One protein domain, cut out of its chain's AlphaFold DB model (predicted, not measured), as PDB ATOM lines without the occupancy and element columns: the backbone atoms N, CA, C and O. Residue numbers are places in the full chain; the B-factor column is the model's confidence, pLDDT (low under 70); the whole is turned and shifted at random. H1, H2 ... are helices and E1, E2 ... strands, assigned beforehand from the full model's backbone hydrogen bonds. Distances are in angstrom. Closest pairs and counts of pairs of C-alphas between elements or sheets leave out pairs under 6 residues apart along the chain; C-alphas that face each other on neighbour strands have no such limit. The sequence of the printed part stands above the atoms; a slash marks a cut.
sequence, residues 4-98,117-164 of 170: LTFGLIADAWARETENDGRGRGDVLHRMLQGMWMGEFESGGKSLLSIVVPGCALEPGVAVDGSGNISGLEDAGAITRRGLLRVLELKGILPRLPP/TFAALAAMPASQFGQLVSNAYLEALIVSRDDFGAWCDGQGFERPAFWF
ATOM      1  N   LEU A   4     141.816 135.426 122.694       79.56
ATOM      2  CA  LEU A   4     140.490 136.015 122.869       79.56
ATOM      3  C   LEU A   4     139.696 135.224 123.904       79.56
ATOM      4  O   LEU A   4     139.798 134.000 123.975       79.56
ATOM      5  N   THR A   5     138.918 135.935 124.718       85.94
ATOM      6  CA  THR A   5     138.034 135.310 125.702       85.94
ATOM      7  C   THR A   5     136.696 134.931 125.069       85.94
ATOM      8  O   THR A   5     136.219 135.613 124.159       85.94
ATOM      9  N   PHE A   6     136.046 133.886 125.581       89.06
ATOM     10  CA  PHE A   6     134.703 133.478 125.155       89.06
ATOM     11  C   PHE A   6     133.687 134.624 125.292       89.06
ATOM     12  O   PHE A   6     132.825 134.772 124.432       89.06
ATOM     13  N   GLY A   7     133.815 135.480 126.314       85.88
ATOM     14  CA  GLY A   7     132.998 136.693 126.440       85.88
ATOM     15  C   GLY A   7     133.170 137.651 125.254       85.88
ATOM     16  O   GLY A   7     132.184 138.015 124.617       85.88
ATOM     17  N   LEU A   8     134.415 137.995 124.897       85.19
ATOM     18  CA  LEU A   8     134.711 138.897 123.774       85.19
ATOM     19  C   LEU A   8     134.273 138.318 122.423       85.19
ATOM     20  O   LEU A   8     133.728 139.048 121.595       85.19
ATOM     21  N   ILE A   9     134.470 137.014 122.212       86.44
ATOM     22  CA  ILE A   9     134.013 136.318 121.003       86.44
ATOM     23  C   ILE A   9     132.482 136.358 120.914       86.44
ATOM     24  O   ILE A   9     131.946 136.679 119.855       86.44
ATOM     25  N   ALA A  10     131.775 136.088 122.018       87.94
ATOM     26  CA  ALA A  10     130.315 136.141 122.057       87.94
ATOM     27  C   ALA A  10     129.778 137.555 121.792       87.94
ATOM     28  O   ALA A  10     128.805 137.705 121.057       87.94
ATOM     29  N   ASP A  11     130.417 138.586 122.351       86.00
ATOM     30  CA  ASP A  11     130.043 139.988 122.139       86.00
ATOM     31  C   ASP A  11     130.291 140.465 120.701       86.00
ATOM     32  O   ASP A  11     129.493 141.240 120.172       86.00
ATOM     33  N   ALA A  12     131.381 140.033 120.064       84.50
ATOM     34  CA  ALA A  12     131.699 140.420 118.694       84.50
ATOM     35  C   ALA A  12     130.823 139.672 117.675       84.50
ATOM     36  O   ALA A  12     130.164 140.303 116.853       84.50
ATOM     37  N   TRP A  13     130.736 138.344 117.786       85.19
ATOM     38  CA  TRP A  13     129.964 137.509 116.863       85.19
ATOM     39  C   TRP A  13     128.457 137.813 116.937       85.19
ATOM     40  O   TRP A  13     127.800 137.896 115.903       85.19
ATOM     41  N   ALA A  14     127.907 138.098 118.125       85.25
ATOM     42  CA  ALA A  14     126.490 138.447 118.261       85.25
ATOM     43  C   ALA A  14     126.098 139.777 117.594       85.25
ATOM     44  O   ALA A  14     124.955 139.917 117.171       85.25
ATOM     45  N   ARG A  15     127.021 140.744 117.468       81.81
ATOM     46  CA  ARG A  15     126.775 141.987 116.705       81.81
ATOM     47  C   ARG A  15     126.684 141.729 115.205       81.81
ATOM     48  O   ARG A  15     126.016 142.465 114.491       81.81
ATOM     49  N   GLU A  16     127.372 140.701 114.727       78.69
ATOM     50  CA  GLU A  16     127.368 140.304 113.321       78.69
ATOM     51  C   GLU A  16     126.122 139.460 113.003       78.69
ATOM     52  O   GLU A  16     125.493 139.652 111.964       78.69
ATOM     53  N   THR A  17     125.697 138.597 113.937       72.81
ATOM     54  CA  THR A  17     124.493 137.754 113.814       72.81
ATOM     55  C   THR A  17     123.207 138.387 114.360       72.81
ATOM     56  O   THR A  17     122.197 137.693 114.485       72.81
ATOM     57  N   GLU A  18     123.197 139.687 114.670       68.75
ATOM     58  CA  GLU A  18     122.009 140.387 115.193       68.75
ATOM     59  C   GLU A  18     120.825 140.298 114.207       68.75
ATOM     60  O   GLU A  18     119.685 140.073 114.612       68.75
ATOM     61  N   ASN A  19     121.110 140.342 112.900       65.62
ATOM     62  CA  ASN A  19     120.117 140.168 111.830       65.62
ATOM     63  C   ASN A  19     119.564 138.732 111.717       65.62
ATOM     64  O   ASN A  19     118.450 138.549 111.228       65.62
ATOM     65  N   ASP A  20     120.304 137.726 112.195       69.19
ATOM     66  CA  ASP A  20     119.873 136.319 112.237       69.19
ATOM     67  C   ASP A  20     119.041 135.997 113.493       69.19
ATOM     68  O   ASP A  20     118.611 134.858 113.684       69.19
ATOM     69  N   GLY A  21     118.866 136.965 114.400       68.94
ATOM     70  CA  GLY A  21     118.207 136.762 115.690       68.94
ATOM     71  C   GLY A  21     119.011 135.922 116.690       68.94
ATOM     72  O   GLY A  21     118.467 135.542 117.726       68.94
ATOM     73  N   ARG A  22     120.292 135.631 116.411       76.38
ATOM     74  CA  ARG A  22     121.197 134.927 117.336       76.38
ATOM     75  C   ARG A  22     121.846 135.928 118.282       76.38
ATOM     76  O   ARG A  22     122.668 136.742 117.863       76.38
ATOM     77  N   GLY A  23     121.484 135.857 119.560       84.44
ATOM     78  CA  GLY A  23     122.009 136.738 120.594       84.44
ATOM     79  C   GLY A  23     123.327 136.246 121.194       84.44
ATOM     80  O   GLY A  23     123.720 135.086 121.067       84.44
ATOM     81  N   ARG A  24     123.980 137.127 121.964       87.88
ATOM     82  CA  ARG A  24     125.198 136.830 122.750       87.88
ATOM     83  C   ARG A  24     125.081 135.544 123.573       87.88
ATOM     84  O   ARG A  24     126.037 134.779 123.667       87.88
ATOM     85  N   GLY A  25     123.911 135.316 124.174       85.88
ATOM     86  CA  GLY A  25     123.635 134.128 124.982       85.88
ATOM     87  C   GLY A  25     123.707 132.828 124.181       85.88
ATOM     88  O   GLY A  25     124.253 131.849 124.686       85.88
ATOM     89  N   ASP A  26     123.231 132.834 122.934       87.44
ATOM     90  CA  ASP A  26     123.234 131.667 122.046       87.44
ATOM     91  C   ASP A  26     124.654 131.345 121.574       87.44
ATOM     92  O   ASP A  26     125.085 130.192 121.624       87.44
ATOM     93  N   VAL A  27     125.415 132.379 121.194       88.44
ATOM     94  CA  VAL A  27     126.826 132.242 120.806       88.44
ATOM     95  C   VAL A  27     127.665 131.701 121.967       88.44
ATOM     96  O   VAL A  27     128.395 130.720 121.806       88.44
ATOM     97  N   LEU A  28     127.535 132.298 123.157       90.12
ATOM     98  CA  LEU A  28     128.245 131.843 124.351       90.12
ATOM     99  C   LEU A  28     127.849 130.407 124.718       90.12
ATOM    100  O   LEU A  28     128.722 129.581 124.969       90.12
ATOM    101  N   HIS A  29     126.552 130.083 124.704       89.81
ATOM    102  CA  HIS A  29     126.085 128.724 124.961       89.81
ATOM    103  C   HIS A  29     126.665 127.722 123.955       89.81
ATOM    104  O   HIS A  29     127.117 126.660 124.376       89.81
ATOM    105  N   ARG A  30     126.758 128.064 122.660       90.06
ATOM    106  CA  ARG A  30     127.351 127.176 121.647       90.06
ATOM    107  C   ARG A  30     128.844 126.921 121.875       90.06
ATOM    108  O   ARG A  30     129.281 125.781 121.738       90.06
ATOM    109  N   MET A  31     129.620 127.933 122.265       92.06
ATOM    110  CA  MET A  31     131.038 127.738 122.611       92.06
ATOM    111  C   MET A  31     131.209 126.885 123.875       92.06
ATOM    112  O   MET A  31     132.061 125.997 123.917       92.06
ATOM    113  N   LEU A  32     130.365 127.096 124.890       91.56
ATOM    114  CA  LEU A  32     130.365 126.278 126.105       91.56
ATOM    115  C   LEU A  32     129.919 124.837 125.833       91.56
ATOM    116  O   LEU A  32     130.485 123.913 126.414       91.56
ATOM    117  N   GLN A  33     128.969 124.629 124.920       91.62
ATOM    118  CA  GLN A  33     128.584 123.309 124.430       91.62
ATOM    119  C   GLN A  33     129.798 122.600 123.811       91.62
ATOM    120  O   GLN A  33     130.127 121.497 124.240       91.62
ATOM    121  N   GLY A  34     130.511 123.249 122.882       90.81
ATOM    122  CA  GLY A  34     131.713 122.685 122.261       90.81
ATOM    123  C   GLY A  34     132.817 122.359 123.273       90.81
ATOM    124  O   GLY A  34     133.389 121.269 123.245       90.81
ATOM    125  N   MET A  35     133.056 123.241 124.250       92.12
ATOM    126  CA  MET A  35     133.968 122.964 125.367       92.12
ATOM    127  C   MET A  35     133.552 121.721 126.161       92.12
ATOM    128  O   MET A  35     134.380 120.835 126.373       92.12
ATOM    129  N   TRP A  36     132.304 121.639 126.632       90.25
ATOM    130  CA  TRP A  36     131.856 120.501 127.439       90.25
ATOM    131  C   TRP A  36     131.875 119.193 126.635       90.25
ATOM    132  O   TRP A  36     132.232 118.148 127.179       90.25
ATOM    133  N   MET A  37     131.610 119.245 125.329       89.69
ATOM    134  CA  MET A  37     131.747 118.100 124.422       89.69
ATOM    135  C   MET A  37     133.208 117.736 124.086       89.69
ATOM    136  O   MET A  37     133.445 116.703 123.465       89.69
ATOM    137  N   GLY A  38     134.193 118.525 124.531       86.81
ATOM    138  CA  GLY A  38     135.620 118.259 124.319       86.81
ATOM    139  C   GLY A  38     136.150 118.690 122.948       86.81
ATOM    140  O   GLY A  38     137.252 118.302 122.580       86.81
ATOM    141  N   GLU A  39     135.413 119.513 122.198       90.19
ATOM    142  CA  GLU A  39     135.800 119.968 120.851       90.19
ATOM    143  C   GLU A  39     137.035 120.890 120.858       90.19
ATOM    144  O   GLU A  39     137.694 121.055 119.835       90.19
ATOM    145  N   PHE A  40     137.382 121.444 122.025       86.31
ATOM    146  CA  PHE A  40     138.620 122.191 122.271       86.31
ATOM    147  C   PHE A  40     139.704 121.347 122.979       86.31
ATOM    148  O   PHE A  40     140.620 121.898 123.590       86.31
ATOM    149  N   GLU A  41     139.621 120.012 122.930       85.50
ATOM    150  CA  GLU A  41     140.646 119.095 123.444       85.50
ATOM    151  C   GLU A  41     141.227 118.255 122.294       85.50
ATOM    152  O   GLU A  41     140.519 117.497 121.637       85.50
ATOM    153  N   SER A  42     142.537 118.356 122.048       78.12
ATOM    154  CA  SER A  42     143.215 117.657 120.949       78.12
ATOM    155  C   SER A  42     144.505 116.994 121.424       78.12
ATOM    156  O   SER A  42     145.306 117.588 122.147       78.12
ATOM    157  N   GLY A  43     144.702 115.719 121.070       69.62
ATOM    158  CA  GLY A  43     145.886 114.945 121.470       69.62
ATOM    159  C   GLY A  43     146.104 114.847 122.989       69.62
ATOM    160  O   GLY A  43     147.244 114.737 123.433       69.62
ATOM    161  N   GLY A  44     145.035 114.940 123.790       66.25
ATOM    162  CA  GLY A  44     145.104 114.973 125.258       66.25
ATOM    163  C   GLY A  44     145.515 116.325 125.860       66.25
ATOM    164  O   GLY A  44     145.743 116.402 127.065       66.25
ATOM    165  N   LYS A  45     145.606 117.387 125.050       71.94
ATOM    166  CA  LYS A  45     145.866 118.767 125.482       71.94
ATOM    167  C   LYS A  45     144.605 119.611 125.322       71.94
ATOM    168  O   LYS A  45     143.829 119.379 124.400       71.94
ATOM    169  N   SER A  46     144.429 120.609 126.183       81.31
ATOM    170  CA  SER A  46     143.401 121.632 125.974       81.31
ATOM    171  C   SER A  46     143.921 122.751 125.077       81.31
ATOM    172  O   SER A  46     145.065 123.182 125.232       81.31
ATOM    173  N   LEU A  47     143.061 123.228 124.179       85.12
ATOM    174  CA  LEU A  47     143.229 124.461 123.405       85.12
ATOM    175  C   LEU A  47     142.713 125.690 124.181       85.12
ATOM    176  O   LEU A  47     142.917 126.828 123.761       85.12
ATOM    177  N   LEU A  48     142.052 125.467 125.324       85.31
ATOM    178  CA  LEU A  48     141.572 126.512 126.221       85.31
ATOM    179  C   LEU A  48     142.548 126.753 127.370       85.31
ATOM    180  O   LEU A  48     143.145 125.835 127.938       85.31
ATOM    181  N   SER A  49     142.642 128.014 127.768       82.75
ATOM    182  CA  SER A  49     143.342 128.469 128.966       82.75
ATOM    183  C   SER A  49     142.449 129.397 129.782       82.75
ATOM    184  O   SER A  49     141.449 129.896 129.280       82.75
ATOM    185  N   ILE A  50     142.775 129.623 131.052       78.50
ATOM    186  CA  ILE A  50     142.026 130.551 131.900       78.50
ATOM    187  C   ILE A  50     142.936 131.234 132.916       78.50
ATOM    188  O   ILE A  50     143.865 130.634 133.460       78.50
ATOM    189  N   VAL A  51     142.627 132.498 133.202       69.44
ATOM    190  CA  VAL A  51     143.162 133.230 134.351       69.44
ATOM    191  C   VAL A  51     142.149 133.089 135.495       69.44
ATOM    192  O   VAL A  51     141.187 133.847 135.560       69.44
ATOM    193  N   VAL A  52     142.306 132.081 136.364       63.66
ATOM    194  CA  VAL A  52     141.380 131.830 137.491       63.66
ATOM    195  C   VAL A  52     141.565 132.888 138.584       63.66
ATOM    196  O   VAL A  52     142.622 132.895 139.210       63.66
ATOM    197  N   PRO A  53     140.572 133.731 138.922       52.19
ATOM    198  CA  PRO A  53     140.782 134.780 139.919       52.19
ATOM    199  C   PRO A  53     141.180 134.234 141.313       52.19
ATOM    200  O   PRO A  53     140.382 133.572 141.986       52.19
ATOM    201  N   GLY A  54     142.407 134.556 141.757       48.62
ATOM    202  CA  GLY A  54     142.862 134.470 143.157       48.62
ATOM    203  C   GLY A  54     143.773 133.301 143.588       48.62
ATOM    204  O   GLY A  54     143.409 132.608 144.535       48.62
ATOM    205  N   CYS A  55     144.965 133.139 142.986       42.25
ATOM    206  CA  CYS A  55     146.088 132.289 143.458       42.25
ATOM    207  C   CYS A  55     147.468 132.939 143.076       42.25
ATOM    208  O   CYS A  55     147.453 134.097 142.682       42.25
ATOM    209  N   ALA A  56     148.629 132.242 143.186       33.06
ATOM    210  CA  ALA A  56     149.993 132.715 142.793       33.06
ATOM    211  C   ALA A  56     150.829 131.696 141.934       33.06
ATOM    212  O   ALA A  56     151.325 130.714 142.479       33.06
ATOM    213  N   LEU A  57     150.838 131.878 140.598       35.78
ATOM    214  CA  LEU A  57     151.515 131.179 139.460       35.78
ATOM    215  C   LEU A  57     153.024 131.346 139.553       35.78
ATOM    216  O   LEU A  57     153.499 132.441 139.805       35.78
ATOM    217  N   GLU A  58     153.735 130.288 139.204       29.47
ATOM    218  CA  GLU A  58     154.964 130.349 138.453       29.47
ATOM    219  C   GLU A  58     154.776 129.638 137.087       29.47
ATOM    220  O   GLU A  58     153.925 128.740 136.961       29.47
ATOM    221  N   PRO A  59     155.551 130.005 136.049       31.28
ATOM    222  CA  PRO A  59     155.292 129.583 134.673       31.28
ATOM    223  C   PRO A  59     155.554 128.089 134.421       31.28
ATOM    224  O   PRO A  59     156.611 127.560 134.760       31.28
ATOM    225  N   GLY A  60     154.635 127.420 133.711       34.97
ATOM    226  CA  GLY A  60     154.876 126.101 133.094       34.97
ATOM    227  C   GLY A  60     154.124 124.897 133.679       34.97
ATOM    228  O   GLY A  60     154.326 123.778 133.205       34.97
ATOM    229  N   VAL A  61     153.241 125.084 134.665       35.22
ATOM    230  CA  VAL A  61     152.494 123.972 135.286       35.22
ATOM    231  C   VAL A  61     151.257 123.587 134.464       35.22
ATOM    232  O   VAL A  61     150.282 124.334 134.386       35.22
ATOM    233  N   ALA A  62     151.266 122.384 133.886       37.88
ATOM    234  CA  ALA A  62     150.060 121.752 133.353       37.88
ATOM    235  C   ALA A  62     149.237 121.132 134.497       37.88
ATOM    236  O   ALA A  62     149.781 120.401 135.324       37.88
ATOM    237  N   VAL A  63     147.926 121.390 134.528       41.94
ATOM    238  CA  VAL A  63     147.014 120.773 135.506       41.94
ATOM    239  C   VAL A  63     146.831 119.297 135.153       41.94
ATOM    240  O   VAL A  63     146.175 118.970 134.162       41.94
ATOM    241  N   ASP A  64     147.411 118.402 135.953       41.66
ATOM    242  CA  ASP A  64     147.210 116.964 135.788       41.66
ATOM    243  C   ASP A  64     145.844 116.494 136.333       41.66
ATOM    244  O   ASP A  64     145.098 117.226 136.992       41.66
ATOM    245  N   GLY A  65     145.499 115.237 136.046       38.53
ATOM    246  CA  GLY A  65     144.223 114.642 136.445       38.53
ATOM    247  C   GLY A  65     144.019 114.444 137.955       38.53
ATOM    248  O   GLY A  65     142.970 113.926 138.333       38.53
ATOM    249  N   SER A  66     144.978 114.815 138.815       38.22
ATOM    250  CA  SER A  66     144.863 114.716 140.279       38.22
ATOM    251  C   SER A  66     144.233 115.954 140.931       38.22
ATOM    252  O   SER A  66     143.695 115.860 142.036       38.22
ATOM    253  N   GLY A  67     144.228 117.101 140.240       41.16
ATOM    254  CA  GLY A  67     143.496 118.300 140.662       41.16
ATOM    255  C   GLY A  67     144.130 119.118 141.794       41.16
ATOM    256  O   GLY A  67     143.410 119.863 142.460       41.16
ATOM    257  N   ASN A  68     145.445 119.006 142.013       34.59
ATOM    258  CA  ASN A  68     146.193 119.954 142.846       34.59
ATOM    259  C   ASN A  68     146.631 121.173 142.022       34.59
ATOM    260  O   ASN A  68     147.061 121.042 140.879       34.59
ATOM    261  N   ILE A  69     146.524 122.362 142.617       40.59
ATOM    262  CA  ILE A  69     146.817 123.641 141.963       40.59
ATOM    263  C   ILE A  69     147.735 124.442 142.876       40.59
ATOM    264  O   ILE A  69     147.340 124.819 143.979       40.59
ATOM    265  N   SER A  70     148.918 124.768 142.371       32.81
ATOM    266  CA  SER A  70     149.771 125.805 142.936       32.81
ATOM    267  C   SER A  70     149.813 126.956 141.934       32.81
ATOM    268  O   SER A  70     150.753 127.034 141.151       32.81
ATOM    269  N   GLY A  71     148.743 127.782 141.936       35.47
ATOM    270  CA  GLY A  71     148.814 129.219 141.626       35.47
ATOM    271  C   GLY A  71     147.883 129.913 140.594       35.47
ATOM    272  O   GLY A  71     146.962 129.306 140.052       35.47
ATOM    273  N   LEU A  72     148.136 131.226 140.393       43.62
ATOM    274  CA  LEU A  72     147.847 132.130 139.252       43.62
ATOM    275  C   LEU A  72     148.840 133.338 139.128       43.62
ATOM    276  O   LEU A  72     148.937 134.119 140.060       43.62
ATOM    277  N   GLU A  73     149.572 133.493 138.016       40.84
ATOM    278  CA  GLU A  73     150.158 134.760 137.481       40.84
ATOM    279  C   GLU A  73     150.115 134.635 135.942       40.84
ATOM    280  O   GLU A  73     149.616 135.522 135.254       40.84
ATOM    281  N   ASP A  74     150.452 133.449 135.420       51.47
ATOM    282  CA  ASP A  74     150.140 133.014 134.053       51.47
ATOM    283  C   ASP A  74     148.741 132.390 133.878       51.47
ATOM    284  O   ASP A  74     148.174 131.769 134.781       51.47
ATOM    285  N   ALA A  75     148.208 132.484 132.654       56.44
ATOM    286  CA  ALA A  75     146.999 131.776 132.226       56.44
ATOM    287  C   ALA A  75     147.289 130.278 132.002       56.44
ATOM    288  O   ALA A  75     147.963 129.905 131.038       56.44
ATOM    289  N   GLY A  76     146.750 129.412 132.862       65.00
ATOM    290  CA  GLY A  76     146.942 127.961 132.776       65.00
ATOM    291  C   GLY A  76     146.047 127.309 131.719       65.00
ATOM    292  O   GLY A  76     144.879 127.675 131.583       65.00
ATOM    293  N   ALA A  77     146.569 126.321 130.984       77.81
ATOM    294  CA  ALA A  77     145.760 125.487 130.091       77.81
ATOM    295  C   ALA A  77     144.779 124.632 130.911       77.81
ATOM    296  O   ALA A  77     145.178 124.014 131.900       77.81
ATOM    297  N   ILE A  78     143.504 124.582 130.510       78.56
ATOM    298  CA  ILE A  78     142.440 123.951 131.298       78.56
ATOM    299  C   ILE A  78     141.571 123.023 130.447       78.56
ATOM    300  O   ILE A  78     140.953 123.434 129.470       78.56
ATOM    301  N   THR A  79     141.534 121.744 130.815       82.69
ATOM    302  CA  THR A  79     140.626 120.745 130.227       82.69
ATOM    303  C   THR A  79     139.206 120.928 130.762       82.69
ATOM    304  O   THR A  79     139.019 121.477 131.851       82.69
ATOM    305  N   ARG A  80     138.191 120.388 130.078       84.50
ATOM    306  CA  ARG A  80     136.802 120.371 130.586       84.50
ATOM    307  C   ARG A  80     136.698 119.670 131.946       84.50
ATOM    308  O   ARG A  80     135.948 120.099 132.819       84.50
ATOM    309  N   ARG A  81     137.530 118.643 132.170       82.12
ATOM    310  CA  ARG A  81     137.697 117.967 133.472       82.12
ATOM    311  C   ARG A  81     138.338 118.880 134.523       82.12
ATOM    312  O   ARG A  81     137.857 118.921 135.652       82.12
ATOM    313  N   GLY A  82     139.378 119.630 134.155       78.44
ATOM    314  CA  GLY A  82     140.019 120.614 135.030       78.44
ATOM    315  C   GLY A  82     139.067 121.736 135.447       78.44
ATOM    316  O   GLY A  82     138.966 122.040 136.634       78.44
ATOM    317  N   LEU A  83     138.304 122.297 134.504       82.75
ATOM    318  CA  LEU A  83     137.319 123.347 134.780       82.75
ATOM    319  C   LEU A  83     136.205 122.845 135.701       82.75
ATOM    320  O   LEU A  83     135.930 123.476 136.720       82.75
ATOM    321  N   LEU A  84     135.618 121.684 135.394       82.62
ATOM    322  CA  LEU A  84     134.631 121.030 136.256       82.62
ATOM    323  C   LEU A  84     135.165 120.877 137.688       82.62
ATOM    324  O   LEU A  84     134.487 121.258 138.643       82.62
ATOM    325  N   ARG A  85     136.416 120.424 137.844       75.19
ATOM    326  CA  ARG A  85     137.044 120.270 139.160       75.19
ATOM    327  C   ARG A  85     137.255 121.598 139.892       75.19
ATOM    328  O   ARG A  85     137.037 121.659 141.101       75.19
ATOM    329  N   VAL A  86     137.635 122.666 139.190       76.56
ATOM    330  CA  VAL A  86     137.733 124.017 139.775       76.56
ATOM    331  C   VAL A  86     136.367 124.486 140.286       76.56
ATOM    332  O   VAL A  86     136.277 124.974 141.414       76.56
ATOM    333  N   LEU A  87     135.296 124.281 139.516       77.81
ATOM    334  CA  LEU A  87     133.933 124.653 139.913       77.81
ATOM    335  C   LEU A  87     133.438 123.849 141.133       77.81
ATOM    336  O   LEU A  87     132.850 124.428 142.047       77.81
ATOM    337  N   GLU A  88     133.729 122.546 141.213       73.06
ATOM    338  CA  GLU A  88     133.456 121.729 142.411       73.06
ATOM    339  C   GLU A  88     134.222 122.213 143.652       73.06
ATOM    340  O   GLU A  88     133.668 122.272 144.752       73.06
ATOM    341  N   LEU A  89     135.514 122.535 143.505       69.19
ATOM    342  CA  LEU A  89     136.366 122.979 144.615       69.19
ATOM    343  C   LEU A  89     135.941 124.348 145.157       69.19
ATOM    344  O   LEU A  89     136.058 124.591 146.357       69.19
ATOM    345  N   LYS A  90     135.403 125.217 144.295       69.38
ATOM    346  CA  LYS A  90     134.804 126.507 144.670       69.38
ATOM    347  C   LYS A  90     133.372 126.373 145.218       69.38
ATOM    348  O   LYS A  90     132.784 127.385 145.585       69.38
ATOM    349  N   GLY A  91     132.809 125.160 145.279       67.81
ATOM    350  CA  GLY A  91     131.440 124.907 145.748       67.81
ATOM    351  C   GLY A  91     130.346 125.426 144.809       67.81
ATOM    352  O   GLY A  91     129.208 125.591 145.236       67.81
ATOM    353  N   ILE A  92     130.696 125.711 143.550       70.88
ATOM    354  CA  ILE A  92     129.794 126.261 142.531       70.88
ATOM    355  C   ILE A  92     128.891 125.166 141.960       70.88
ATOM    356  O   ILE A  92     127.691 125.363 141.795       70.88
ATOM    357  N   LEU A  93     129.481 124.008 141.660       66.75
ATOM    358  CA  LEU A  93     128.748 122.813 141.261       66.75
ATOM    359  C   LEU A  93     128.662 121.848 142.450       66.75
ATOM    360  O   LEU A  93     129.614 121.770 143.238       66.75
ATOM    361  N   PRO A  94     127.555 121.092 142.595       54.84
ATOM    362  CA  PRO A  94     127.512 119.998 143.553       54.84
ATOM    363  C   PRO A  94     128.649 119.029 143.223       54.84
ATOM    364  O   PRO A  94     128.797 118.626 142.070       54.84
ATOM    365  N   ARG A  95     129.453 118.661 144.231       52.00
ATOM    366  CA  ARG A  95     130.504 117.649 144.057       52.00
ATOM    367  C   ARG A  95     129.880 116.394 143.469       52.00
ATOM    368  O   ARG A  95     128.989 115.805 144.086       52.00
ATOM    369  N   LEU A  96     130.375 115.979 142.312       51.81
ATOM    370  CA  LEU A  96     130.026 114.693 141.744       51.81
ATOM    371  C   LEU A  96     130.501 113.608 142.718       51.81
ATOM    372  O   LEU A  96     131.513 113.795 143.411       51.81
ATOM    373  N   PRO A  97     129.773 112.483 142.827       40.81
ATOM    374  CA  PRO A  97     130.190 111.403 143.703       40.81
ATOM    375  C   PRO A  97     131.609 110.975 143.306       40.81
ATOM    376  O   PRO A  97     131.850 110.714 142.123       40.81
ATOM    377  N   PRO A  98     132.568 110.915 144.249       42.75
ATOM    378  CA  PRO A  98     133.903 110.450 143.922       42.75
ATOM    379  C   PRO A  98     133.784 109.023 143.392       42.75
ATOM    380  O   PRO A  98     133.294 108.142 144.098       42.75
ATOM    381  N   THR A 117     127.606 113.585 132.463       82.00
ATOM    382  CA  THR A 117     127.758 114.875 133.150       82.00
ATOM    383  C   THR A 117     128.118 115.978 132.160       82.00
ATOM    384  O   THR A 117     127.496 117.037 132.185       82.00
ATOM    385  N   PHE A 118     129.064 115.731 131.253       87.12
ATOM    386  CA  PHE A 118     129.425 116.701 130.225       87.12
ATOM    387  C   PHE A 118     128.282 116.990 129.252       87.12
ATOM    388  O   PHE A 118     128.036 118.156 128.968       87.12
ATOM    389  N   ALA A 119     127.518 115.983 128.823       85.12
ATOM    390  CA  ALA A 119     126.325 116.183 128.002       85.12
ATOM    391  C   ALA A 119     125.243 117.012 128.724       85.12
ATOM    392  O   ALA A 119     124.608 117.866 128.107       85.12
ATOM    393  N   ALA A 120     125.059 116.814 130.035       85.38
ATOM    394  CA  ALA A 120     124.148 117.627 130.839       85.38
ATOM    395  C   ALA A 120     124.622 119.089 130.940       85.38
ATOM    396  O   ALA A 120     123.834 119.999 130.701       85.38
ATOM    397  N   LEU A 121     125.911 119.321 131.216       86.19
ATOM    398  CA  LEU A 121     126.510 120.663 131.254       86.19
ATOM    399  C   LEU A 121     126.474 121.355 129.880       86.19
ATOM    400  O   LEU A 121     126.213 122.553 129.801       86.19
ATOM    401  N   ALA A 122     126.677 120.601 128.797       88.19
ATOM    402  CA  ALA A 122     126.590 121.071 127.415       88.19
ATOM    403  C   ALA A 122     125.166 121.498 127.017       88.19
ATOM    404  O   ALA A 122     125.009 122.348 126.144       88.19
ATOM    405  N   ALA A 123     124.135 120.935 127.658       86.38
ATOM    406  CA  ALA A 123     122.733 121.301 127.459       86.38
ATOM    407  C   ALA A 123     122.266 122.484 128.336       86.38
ATOM    408  O   ALA A 123     121.149 122.970 128.159       86.38
ATOM    409  N   MET A 124     123.089 122.960 129.279       82.50
ATOM    410  CA  MET A 124     122.740 124.092 130.143       82.50
ATOM    411  C   MET A 124     123.099 125.436 129.480       82.50
ATOM    412  O   MET A 124     124.260 125.649 129.116       82.50
ATOM    413  N   PRO A 125     122.156 126.391 129.359       77.25
ATOM    414  CA  PRO A 125     122.473 127.747 128.919       77.25
ATOM    415  C   PRO A 125     123.312 128.477 129.976       77.25
ATOM    416  O   PRO A 125     123.151 128.251 131.177       77.25
ATOM    417  N   ALA A 126     124.171 129.406 129.539       72.19
ATOM    418  CA  ALA A 126     125.105 130.138 130.409       72.19
ATOM    419  C   ALA A 126     124.423 130.806 131.627       72.19
ATOM    420  O   ALA A 126     124.979 130.835 132.724       72.19
ATOM    421  N   SER A 127     123.178 131.266 131.464       72.88
ATOM    422  CA  SER A 127     122.365 131.870 132.526       72.88
ATOM    423  C   SER A 127     122.082 130.941 133.716       72.88
ATOM    424  O   SER A 127     121.951 131.432 134.837       72.88
ATOM    425  N   GLN A 128     122.035 129.617 133.520       78.31
ATOM    426  CA  GLN A 128     121.798 128.653 134.606       78.31
ATOM    427  C   GLN A 128     123.020 128.429 135.507       78.31
ATOM    428  O   GLN A 128     122.863 127.934 136.620       78.31
ATOM    429  N   PHE A 129     124.221 128.824 135.077       71.88
ATOM    430  CA  PHE A 129     125.421 128.755 135.917       71.88
ATOM    431  C   PHE A 129     125.492 129.902 136.941       71.88
ATOM    432  O   PHE A 129     126.250 129.823 137.903       71.88
ATOM    433  N   GLY A 130     124.689 130.958 136.768       73.94
ATOM    434  CA  GLY A 130     124.719 132.158 137.603       73.94
ATOM    435  C   GLY A 130     125.833 133.137 137.209       73.94
ATOM    436  O   GLY A 130     126.904 132.754 136.736       73.94
ATOM    437  N   GLN A 131     125.583 134.435 137.414       74.81
ATOM    438  CA  GLN A 131     126.392 135.513 136.826       74.81
ATOM    439  C   GLN A 131     127.882 135.454 137.196       74.81
ATOM    440  O   GLN A 131     128.736 135.657 136.338       74.81
ATOM    441  N   LEU A 132     128.205 135.155 138.460       73.50
ATOM    442  CA  LEU A 132     129.594 135.069 138.921       73.50
ATOM    443  C   LEU A 132     130.364 133.959 138.190       73.50
ATOM    444  O   LEU A 132     131.531 134.134 137.855       73.50
ATOM    445  N   VAL A 133     129.702 132.832 137.931       79.62
ATOM    446  CA  VAL A 133     130.295 131.662 137.277       79.62
ATOM    447  C   VAL A 133     130.467 131.921 135.787       79.62
ATOM    448  O   VAL A 133     131.552 131.680 135.258       79.62
ATOM    449  N   SER A 134     129.434 132.483 135.143       78.81
ATOM    450  CA  SER A 134     129.509 132.926 133.747       78.81
ATOM    451  C   SER A 134     130.708 133.853 133.563       78.81
ATOM    452  O   SER A 134     131.636 133.515 132.840       78.81
ATOM    453  N   ASN A 135     130.770 134.954 134.314       76.75
ATOM    454  CA  ASN A 135     131.784 135.985 134.107       76.75
ATOM    455  C   ASN A 135     133.203 135.527 134.490       76.75
ATOM    456  O   ASN A 135     134.146 135.789 133.750       76.75
ATOM    457  N   ALA A 136     133.376 134.877 135.648       76.00
ATOM    458  CA  ALA A 136     134.708 134.596 136.196       76.00
ATOM    459  C   ALA A 136     135.325 133.268 135.724       76.00
ATOM    460  O   ALA A 136     136.526 133.078 135.907       76.00
ATOM    461  N   TYR A 137     134.527 132.355 135.154       81.62
ATOM    462  CA  TYR A 137     134.996 131.020 134.758       81.62
ATOM    463  C   TYR A 137     134.655 130.634 133.321       81.62
ATOM    464  O   TYR A 137     135.489 130.017 132.673       81.62
ATOM    465  N   LEU A 138     133.462 130.960 132.817       87.50
ATOM    466  CA  LEU A 138     133.002 130.472 131.508       87.50
ATOM    467  C   LEU A 138     133.322 131.460 130.377       87.50
ATOM    468  O   LEU A 138     133.882 131.090 129.353       87.50
ATOM    469  N   GLU A 139     133.038 132.741 130.581       87.19
ATOM    470  CA  GLU A 139     133.382 133.824 129.656       87.19
ATOM    471  C   GLU A 139     134.872 134.173 129.699       87.19
ATOM    472  O   GLU A 139     135.401 134.690 128.720       87.19
ATOM    473  N   ALA A 140     135.548 133.860 130.811       85.19
ATOM    474  CA  ALA A 140     136.983 134.052 131.020       85.19
ATOM    475  C   ALA A 140     137.867 132.981 130.347       85.19
ATOM    476  O   ALA A 140     139.094 133.075 130.421       85.19
ATOM    477  N   LEU A 141     137.275 131.970 129.699       87.25
ATOM    478  CA  LEU A 141     138.012 130.986 128.906       87.25
ATOM    479  C   LEU A 141     138.655 131.662 127.701       87.25
ATOM    480  O   LEU A 141     137.984 132.335 126.924       87.25
ATOM    481  N   ILE A 142     139.958 131.465 127.560       85.75
ATOM    482  CA  ILE A 142     140.806 132.029 126.519       85.75
ATOM    483  C   ILE A 142     141.140 130.934 125.513       85.75
ATOM    484  O   ILE A 142     141.730 129.915 125.878       85.75
ATOM    485  N   VAL A 143     140.855 131.201 124.246       83.75
ATOM    486  CA  VAL A 143     141.272 130.391 123.097       83.75
ATOM    487  C   VAL A 143     142.201 131.230 122.213       83.75
ATOM    488  O   VAL A 143     142.128 132.466 122.214       83.75
ATOM    489  N   SER A 144     143.132 130.596 121.494       84.12
ATOM    490  CA  SER A 144     143.864 131.318 120.447       84.12
ATOM    491  C   SER A 144     142.914 131.630 119.286       84.12
ATOM    492  O   SER A 144     141.914 130.934 119.108       84.12
ATOM    493  N   ARG A 145     143.221 132.661 118.488       81.12
ATOM    494  CA  ARG A 145     142.525 132.898 117.214       81.12
ATOM    495  C   ARG A 145     142.557 131.596 116.401       81.12
ATOM    496  O   ARG A 145     141.527 130.948 116.299       81.12
ATOM    497  N   ASP A 146     143.728 131.141 115.962       83.81
ATOM    498  CA  ASP A 146     143.900 129.959 115.094       83.81
ATOM    499  C   ASP A 146     143.093 128.710 115.530       83.81
ATOM    500  O   ASP A 146     142.391 128.126 114.702       83.81
ATOM    501  N   ASP A 147     143.103 128.353 116.820       85.94
ATOM    502  CA  ASP A 147     142.339 127.209 117.353       85.94
ATOM    503  C   ASP A 147     140.816 127.410 117.246       85.94
ATOM    504  O   ASP A 147     140.084 126.487 116.884       85.94
ATOM    505  N   PHE A 148     140.322 128.622 117.520       86.00
ATOM    506  CA  PHE A 148     138.899 128.950 117.399       86.00
ATOM    507  C   PHE A 148     138.410 128.878 115.946       86.00
ATOM    508  O   PHE A 148     137.320 128.374 115.687       86.00
ATOM    509  N   GLY A 149     139.216 129.313 114.976       86.06
ATOM    510  CA  GLY A 149     138.846 129.226 113.559       86.06
ATOM    511  C   GLY A 149     138.985 127.827 112.976       86.06
ATOM    512  O   GLY A 149     138.271 127.503 112.029       86.06
ATOM    513  N   ALA A 150     139.864 126.986 113.526       86.38
ATOM    514  CA  ALA A 150     139.880 125.558 113.220       86.38
ATOM    515  C   ALA A 150     138.608 124.868 113.751       86.38
ATOM    516  O   ALA A 150     138.020 124.039 113.056       86.38
ATOM    517  N   TRP A 151     138.140 125.262 114.942       89.50
ATOM    518  CA  TRP A 151     136.853 124.824 115.488       89.50
ATOM    519  C   TRP A 151     135.663 125.302 114.636       89.50
ATOM    520  O   TRP A 151     134.821 124.479 114.279       89.50
ATOM    521  N   CYS A 152     135.617 126.578 114.225       87.50
ATOM    522  CA  CYS A 152     134.584 127.090 113.312       87.50
ATOM    523  C   CYS A 152     134.521 126.292 112.000       87.50
ATOM    524  O   CYS A 152     133.440 125.837 111.627       87.50
ATOM    525  N   ASP A 153     135.662 126.066 111.337       87.94
ATOM    526  CA  ASP A 153     135.725 125.306 110.079       87.94
ATOM    527  C   ASP A 153     135.219 123.870 110.262       87.94
ATOM    528  O   ASP A 153     134.419 123.387 109.460       87.94
ATOM    529  N   GLY A 154     135.639 123.196 111.339       84.75
ATOM    530  CA  GLY A 154     135.209 121.831 111.657       84.75
ATOM    531  C   GLY A 154     133.707 121.703 111.943       84.75
ATOM    532  O   GLY A 154     133.137 120.633 111.744       84.75
ATOM    533  N   GLN A 155     133.064 122.791 112.369       83.75
ATOM    534  CA  GLN A 155     131.622 122.878 112.624       83.75
ATOM    535  C   GLN A 155     130.824 123.422 111.422       83.75
ATOM    536  O   GLN A 155     129.593 123.444 111.468       83.75
ATOM    537  N   GLY A 156     131.493 123.873 110.353       83.12
ATOM    538  CA  GLY A 156     130.855 124.540 109.215       83.12
ATOM    539  C   GLY A 156     130.312 125.939 109.535       83.12
ATOM    540  O   GLY A 156     129.369 126.389 108.888       83.12
ATOM    541  N   PHE A 157     130.866 126.617 110.545       82.62
ATOM    542  CA  PHE A 157     130.485 127.984 110.901       82.62
ATOM    543  C   PHE A 157     131.254 129.016 110.082       82.62
ATOM    544  O   PHE A 157     132.465 128.905 109.897       82.62
ATOM    545  N   GLU A 158     130.559 130.076 109.665       79.81
ATOM    546  CA  GLU A 158     131.233 131.281 109.195       79.81
ATOM    547  C   GLU A 158     132.083 131.862 110.328       79.81
ATOM    548  O   GLU A 158     131.633 132.006 111.469       79.81
ATOM    549  N   ARG A 159     133.341 132.170 110.006       78.19
ATOM    550  CA  ARG A 159     134.260 132.820 110.937       78.19
ATOM    551  C   ARG A 159     133.812 134.274 111.130       78.19
ATOM    552  O   ARG A 159     133.631 134.952 110.118       78.19
ATOM    553  N   PRO A 160     133.677 134.769 112.373       71.38
ATOM    554  CA  PRO A 160     133.259 136.149 112.629       71.38
ATOM    555  C   PRO A 160     134.155 137.181 111.931       71.38
ATOM    556  O   PRO A 160     135.344 136.939 111.762       71.38
ATOM    557  N   ALA A 161     133.658 138.360 111.577       71.62
ATOM    558  CA  ALA A 161     134.411 139.381 110.844       71.62
ATOM    559  C   ALA A 161     135.682 139.848 111.581       71.62
ATOM    560  O   ALA A 161     136.699 140.115 110.934       71.62
ATOM    561  N   PHE A 162     135.693 139.851 112.923       69.81
ATOM    562  CA  PHE A 162     136.920 140.110 113.698       69.81
ATOM    563  C   PHE A 162     138.055 139.105 113.399       69.81
ATOM    564  O   PHE A 162     139.229 139.431 113.579       69.81
ATOM    565  N   TRP A 163     137.736 137.919 112.866       64.69
ATOM    566  CA  TRP A 163     138.695 136.938 112.350       64.69
ATOM    567  C   TRP A 163     139.541 137.458 111.184       64.69
ATOM    568  O   TRP A 163     140.669 137.003 110.984       64.69
ATOM    569  N   PHE A 164     139.009 138.391 110.397       65.12
ATOM    570  CA  PHE A 164     139.660 138.939 109.205       65.12
ATOM    571  C   PHE A 164     140.242 140.337 109.443       65.12
ATOM    572  O   PHE A 164     141.001 140.835 108.615       65.12
TER     573      PHE A 164
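Overview. This is residues 4 to 98 and 117 to 164 of the 170 residues of an uncharacterized protein of Rhodospirillales bacterium (UniProt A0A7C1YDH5). Short helices gather round the helix H2: H1 packs on it, H4 and H5 pack on it too, and a small ladder of two strands, E1 and E2, lies near the middle of the model. A long loop, residues 51 to 79, makes much of one end of the longest axis, and the turn between H1 and H2 reaches toward the other end. The printed part has 143 residues, with seven named helices and two named strands in the order H1 H2 E1 H3 H4 H5 H6 E2 H7; the sheet E1 - E2 is antiparallel. The class is mostly helix, though under half of the residues, 70, are in named elements. The whole is compact, with a radius of gyration of the C-alphas of 15.1 A and spans of 44 by 30 by 26 A.

Arrangement. H1, residues 6 to 16, touches H2, residues 24 to 36, closest at the C-alphas of Ala 14 and Arg 24, 4.9 A, opposite ways at a steep tilt of 45 degrees. H2 is the hub. Its residues 32 to 36 alone touch H4, residues 117 to 122, at a shallow tilt of 27 degrees, opposite ways, with the C-alphas of Gln 33 and Ala 122 4.2 A apart. H2 also touches H5, residues 126 to 129, closest at the C-alphas of His 29 and Ala 126, 5.7 A. H5 and H6, residues 131 to 138, only just touch, with 3 pairs of C-alphas within 8 A, the closest those of Ala 126 and Ser 134, 6.2 A. H3, residues 80 to 89, is close to H2 but not clearly touching: the closest C-alphas, of Trp 36 and Arg 80, are 5.9 A apart. E1, residues 48 to 50, and E2, residues 141 to 144, are antiparallel neighbours, with N 49 and O 142 at 2.8 A and N 142 and O 49 at 2.8 A. H7, residues 145 to 155, is near H2 but apart from H1. In H2, H3, H4, H6 and H7 every O i to N i+4 pair is within hydrogen-bond range; in H1 it is 5 of 7, and H5 is too short for such a pair.

Along the chain. H1 begins at C-alpha 6, (134.703, 133.478, 125.155), and is 15.5 A long. H2 is 18.2 A, H3 14.3 A and E2 10.3 A. H7, 15.5 A, ends at C-alpha 155, (131.622, 122.878, 112.624).

Size, cuts and confidence. The C-alphas farthest apart, of Asn 19 and Pro 98, are 45.9 A apart. Residues 99 to 116 are not printed; C-alphas 98 and 117 are 13.2 A apart across the cut. The links H2 to E1 and E1 to H3 are long. The mean pLDDT of the printed part is 73.1, and 44 residues are under 70, among them residues 51 to 76.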